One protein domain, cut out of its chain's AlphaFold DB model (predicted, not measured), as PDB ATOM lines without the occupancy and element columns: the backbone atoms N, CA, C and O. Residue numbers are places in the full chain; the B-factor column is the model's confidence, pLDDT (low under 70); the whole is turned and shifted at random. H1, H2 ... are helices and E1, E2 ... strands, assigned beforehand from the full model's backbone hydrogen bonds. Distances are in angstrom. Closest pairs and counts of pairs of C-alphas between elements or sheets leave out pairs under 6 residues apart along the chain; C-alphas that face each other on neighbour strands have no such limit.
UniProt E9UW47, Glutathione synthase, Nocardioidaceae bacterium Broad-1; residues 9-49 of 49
ATOM      1  N   VAL A   9     277.705 308.574 287.628       97.50
ATOM      2  CA  VAL A   9     277.613 309.842 286.892       97.50
ATOM      3  C   VAL A   9     276.750 309.634 285.657       97.50
ATOM      4  O   VAL A   9     277.106 308.883 284.748       97.50
ATOM      5  N   GLY A  10     275.604 310.317 285.625       96.75
ATOM      6  CA  GLY A  10     274.597 310.114 284.587       96.75
ATOM      7  C   GLY A  10     274.064 308.682 284.624       96.75
ATOM      8  O   GLY A  10     273.498 308.257 285.626       96.75
ATOM      9  N   ASP A  11     274.260 307.947 283.534       97.56
ATOM     10  CA  ASP A  11     273.846 306.554 283.356       97.56
ATOM     11  C   ASP A  11     274.991 305.541 283.543       97.56
ATOM     12  O   ASP A  11     274.821 304.353 283.262       97.56
ATOM     13  N   LYS A  12     276.168 305.983 284.014       97.25
ATOM     14  CA  LYS A  12     277.366 305.139 284.131       97.25
ATOM     15  C   LYS A  12     277.810 304.953 285.574       97.25
ATOM     16  O   LYS A  12     277.930 305.919 286.324       97.25
ATOM     17  N   VAL A  13     278.145 303.707 285.911       97.19
ATOM     18  CA  VAL A  13     278.856 303.350 287.146       97.19
ATOM     19  C   VAL A  13     280.346 303.615 286.954       97.19
ATOM     20  O   VAL A  13     280.928 303.169 285.965       97.19
ATOM     21  N   LEU A  14     280.948 304.342 287.892       96.75
ATOM     22  CA  LEU A  14     282.366 304.696 287.882       96.75
ATOM     23  C   LEU A  14     283.186 303.839 288.848       96.75
ATOM     24  O   LEU A  14     284.262 303.376 288.479       96.75
ATOM     25  N   GLU A  15     282.672 303.598 290.055       95.56
ATOM     26  CA  GLU A  15     283.361 302.844 291.105       95.56
ATOM     27  C   GLU A  15     282.377 301.986 291.909       95.56
ATOM     28  O   GLU A  15     281.217 302.353 292.104       95.56
ATOM     29  N   ILE A  16     282.867 300.840 292.387       94.44
ATOM     30  CA  ILE A  16     282.221 300.041 293.428       94.44
ATOM     31  C   ILE A  16     283.225 299.897 294.576       94.44
ATOM     32  O   ILE A  16     284.211 299.169 294.442       94.44
ATOM     33  N   ASN A  17     282.964 300.560 295.704       92.19
ATOM     34  CA  ASN A  17     283.794 300.476 296.906       92.19
ATOM     35  C   ASN A  17     283.135 299.556 297.932       92.19
ATOM     36  O   ASN A  17     282.015 299.792 298.385       92.19
ATOM     37  N   ALA A  18     283.855 298.504 298.306       91.06
ATOM     38  CA  ALA A  18     283.359 297.464 299.193       91.06
ATOM     39  C   ALA A  18     284.150 297.317 300.502       91.06
ATOM     40  O   ALA A  18     283.853 296.416 301.293       91.06
ATOM     41  N   ASP A  19     285.156 298.169 300.698       89.62
ATOM     42  CA  ASP A  19     286.046 298.146 301.858       89.62
ATOM     43  C   ASP A  19     285.638 299.229 302.865       89.62
ATOM     44  O   ASP A  19     285.306 298.938 304.012       89.62
ATOM     45  N   SER A  20     285.554 300.481 302.408       88.00
ATOM     46  CA  SER A  20     285.184 301.631 303.244       88.00
ATOM     47  C   SER A  20     284.351 302.662 302.468       88.00
ATOM     48  O   SER A  20     284.809 303.776 302.207       88.00
ATOM     49  N   PRO A  21     283.118 302.315 302.066       89.69
ATOM     50  CA  PRO A  21     282.243 303.258 301.377       89.69
ATOM     51  C   PRO A  21     281.860 304.441 302.284       89.69
ATOM     52  O   PRO A  21     281.454 304.260 303.432       89.69
ATOM     53  N   GLY A  22     282.006 305.659 301.755       88.69
ATOM     54  CA  GLY A  22     281.700 306.913 302.452       88.69
ATOM     55  C   GLY A  22     280.297 307.462 302.162       88.69
ATOM     56  O   GLY A  22     279.474 306.819 301.521       88.69
ATOM     57  N   GLY A  23     280.022 308.684 302.633       90.25
ATOM     58  CA  GLY A  23     278.839 309.466 302.242       90.25
ATOM     59  C   GLY A  23     277.572 309.282 303.088       90.25
ATOM     60  O   GLY A  23     276.666 310.100 302.961       90.25
ATOM     61  N   ILE A  24     277.508 308.296 303.995       91.56
ATOM     62  CA  ILE A  24     276.310 308.036 304.827       91.56
ATOM     63  C   ILE A  24     275.869 309.286 305.600       91.56
ATOM     64  O   ILE A  24     274.726 309.708 305.477       91.56
ATOM     65  N   GLN A  25     276.783 309.923 306.336       92.00
ATOM     66  CA  GLN A  25     276.467 311.107 307.149       92.00
ATOM     67  C   GLN A  25     275.937 312.267 306.295       92.00
ATOM     68  O   GLN A  25     275.036 312.988 306.708       92.00
ATOM     69  N   SER A  26     276.471 312.434 305.081       94.56
ATOM     70  CA  SER A  26     275.996 313.453 304.146       94.56
ATOM     71  C   SER A  26     274.563 313.179 303.684       94.56
ATOM     72  O   SER A  26     273.787 314.121 303.556       94.56
ATOM     73  N   ILE A  27     274.198 311.910 303.470       93.56
ATOM     74  CA  ILE A  27     272.830 311.496 303.117       93.56
ATOM     75  C   ILE A  27     271.887 311.720 304.305       93.56
ATOM     76  O   ILE A  27     270.824 312.308 304.121       93.56
ATOM     77  N   GLU A  28     272.280 311.317 305.516       95.50
ATOM     78  CA  GLU A  28     271.480 311.532 306.734       95.50
ATOM     79  C   GLU A  28     271.154 313.014 306.942       95.50
ATOM     80  O   GLU A  28     270.014 313.366 307.234       95.50
ATOM     81  N   TRP A  29     272.133 313.894 306.715       96.94
ATOM     82  CA  TRP A  29     271.949 315.341 306.829       96.94
ATOM     83  C   TRP A  29     271.076 315.915 305.713       96.94
ATOM     84  O   TRP A  29     270.218 316.749 305.979       96.94
ATOM     85  N   LEU A  30     271.299 315.496 304.465       97.31
ATOM     86  CA  LEU A  30     270.575 316.026 303.308       97.31
ATOM     87  C   LEU A  30     269.096 315.620 303.307       97.31
ATOM     88  O   LEU A  30     268.251 316.400 302.873       97.31
ATOM     89  N   TYR A  31     268.798 314.402 303.755       96.69
ATOM     90  CA  TYR A  31     267.455 313.825 303.719       96.69
ATOM     91  C   TYR A  31     266.778 313.752 305.094       96.69
ATOM     92  O   TYR A  31     265.692 313.186 305.185       96.69
ATOM     93  N   GLU A  32     267.406 314.302 306.141       97.50
ATOM     94  CA  GLU A  32     266.914 314.284 307.528       97.50
ATOM     95  C   GLU A  32     266.467 312.878 307.971       97.50
ATOM     96  O   GLU A  32     265.386 312.673 308.526       97.50
ATOM     97  N   THR A  33     267.302 311.880 307.678       96.06
ATOM     98  CA  THR A  33     267.003 310.461 307.897       96.06
ATOM     99  C   THR A  33     268.082 309.795 308.747       96.06
ATOM    100  O   THR A  33     269.223 310.246 308.750       96.06
ATOM    101  N   ASP A  34     267.722 308.730 309.466       94.88
ATOM    102  CA  ASP A  34     268.644 307.930 310.280       94.88
ATOM    103  C   ASP A  34     268.815 306.547 309.642       94.88
ATOM    104  O   ASP A  34     267.902 305.716 309.652       94.88
ATOM    105  N   ILE A  35     269.979 306.318 309.034       91.94
ATOM    106  CA  ILE A  35     270.291 305.113 308.252       91.94
ATOM    107  C   ILE A  35     270.992 304.080 309.142       91.94
ATOM    108  O   ILE A  35     270.954 302.872 308.876       91.94
ATOM    109  N   CYS A  36     271.622 304.539 310.224       91.88
ATOM    110  CA  CYS A  36     272.416 303.718 311.125       91.88
ATOM    111  C   CYS A  36     271.639 302.504 311.694       91.88
ATOM    112  O   CYS A  36     272.169 301.388 311.612       91.88
ATOM    113  N   PRO A  37     270.377 302.628 312.168       95.06
ATOM    114  CA  PRO A  37     269.584 301.491 312.632       95.06
ATOM    115  C   PRO A  37     269.403 300.406 311.568       95.06
ATOM    116  O   PRO A  37     269.540 299.224 311.873       95.06
ATOM    117  N   THR A  38     269.144 300.794 310.316       93.56
ATOM    118  CA  THR A  38     268.955 299.853 309.204       93.56
ATOM    119  C   THR A  38     270.225 299.054 308.926       93.56
ATOM    120  O   THR A  38     270.163 297.838 308.750       93.56
ATOM    121  N   ILE A  39     271.387 299.715 308.929       91.31
ATOM    122  CA  ILE A  39     272.680 299.049 308.720       91.31
ATOM    123  C   ILE A  39     272.969 298.070 309.866       91.31
ATOM    124  O   ILE A  39     273.391 296.938 309.621       91.31
ATOM    125  N   ILE A  40     272.730 298.488 311.113       93.06
ATOM    126  CA  ILE A  40     272.949 297.654 312.302       93.06
ATOM    127  C   ILE A  40     272.043 296.422 312.286       93.06
ATOM    128  O   ILE A  40     272.513 295.325 312.594       93.06
ATOM    129  N   GLU A  41     270.766 296.575 311.929       95.06
ATOM    130  CA  GLU A  41     269.839 295.443 311.896       95.06
ATOM    131  C   GLU A  41     270.259 294.418 310.850       95.06
ATOM    132  O   GLU A  41     270.396 293.236 311.152       95.06
ATOM    133  N   ALA A  42     270.589 294.879 309.647       92.25
ATOM    134  CA  ALA A  42     271.016 293.989 308.585       92.25
ATOM    135  C   ALA A  42     272.338 293.263 308.953       92.25
ATOM    136  O   ALA A  42     272.536 292.095 308.601       92.25
ATOM    137  N   LEU A  43     273.250 293.916 309.694       92.38
ATOM    138  CA  LEU A  43     274.451 293.263 310.237       92.38
ATOM    139  C   LEU A  43     274.089 292.172 311.247       92.38
ATOM    140  O   LEU A  43     274.696 291.100 311.233       92.38
ATOM    141  N   ARG A  44     273.118 292.442 312.125       94.31
ATOM    142  CA  ARG A  44     272.650 291.494 313.141       94.31
ATOM    143  C   ARG A  44     272.009 290.264 312.509       94.31
ATOM    144  O   ARG A  44     272.333 289.152 312.921       94.31
ATOM    145  N   GLU A  45     271.145 290.455 311.516       94.81
ATOM    146  CA  GLU A  45     270.512 289.367 310.765       94.81
ATOM    147  C   GLU A  45     271.565 288.449 310.143       94.81
ATOM    148  O   GLU A  45     271.525 287.236 310.338       94.81
ATOM    149  N   ARG A  46     272.575 289.030 309.485       90.44
ATOM    150  CA  ARG A  46     273.687 288.264 308.911       90.44
ATOM    151  C   ARG A  46     274.544 287.566 309.967       90.44
ATOM    152  O   ARG A  46     275.021 286.464 309.734       90.44
ATOM    153  N   ALA A  47     274.817 288.215 311.095       92.88
ATOM    154  CA  ALA A  47     275.619 287.610 312.158       92.88
ATOM    155  C   ALA A  47     274.906 286.421 312.828       92.88
ATOM    156  O   ALA A  47     275.555 285.611 313.483       92.88
ATOM    157  N   SER A  48     273.583 286.340 312.673       91.69
ATOM    158  CA  SER A  48     272.727 285.316 313.275       91.69
ATOM    159  C   SER A  48     272.355 284.185 312.301       91.69
ATOM    160  O   SER A  48     271.628 283.275 312.701       91.69
ATOM    161  N   SER A  49     272.821 284.248 311.044       76.56
ATOM    162  CA  SER A  49     272.555 283.279 309.967       76.56
ATOM    163  C   SER A  49     273.693 282.290 309.744       76.56
ATOM    164  O   SER A  49     274.858 282.748 309.797       76.56
TER     165      SER A  49
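What this domain is: This is residues 9 to 49 of the 49 residues of the protein "Glutathione synthase" of Nocardioidaceae bacterium Broad-1 (UniProt E9UW47). The chain makes an open arch with the short helix H1 at its top: the longest helix, H2, is one leg, the link of residues 18 to 23 is the other leg, and the strand E1 lies crosswise at the foot of that link and points away from H2. The middle of the arch is empty, and the three elements have no packed core. The printed part has 41 residues with one named strand and two named helices, in the order E1, H1, H2, and E1 pairs with no named strand. The class is mixed, helices and strands. The whole is only just loose, close to extended, with a radius of gyration of the C-alphas of 13.4 A, and it is only just elongated, with spans of 37 by 25 by 17 A.

How they stand to each other: H2, residues 36 to 47, is apart from H1, residues 24 to 31, although a tight link of 4 residues joins them. H1 is also apart from E1, residues 12 to 17, across a short link of 6 residues. E1 and H2 are apart. Residues 37 to 49, of which 37 to 47 belong to H2, stand free. Residues 9 to 23, of which 12 to 17 belong to E1, stand free too. In both H1 and H2 every O i to N i+4 pair is within hydrogen-bond range.

Where its parts are: H2 runs from Cys 36, with its C-alpha at (272.416, 303.718, 311.125), to Ala 47, with its C-alpha at (275.619, 287.610, 312.158), and is 16.5 A long from first to last C-alpha. H1 runs from Ile 24 to Tyr 31 and is 10.6 A long. E1 begins at Lys 12, with its C-alpha at (277.366, 305.139, 284.131), ends at Asn 17 and is 15.0 A long.

The domain as a whole: The two C-alphas farthest apart are those of Gly 10 and Ser 48, 38.0 A. The printed part has no cut and no long link, and it ends at residue 49, the chain's last. The mean pLDDT of the printed part is 93.3, and no printed residue is under 70.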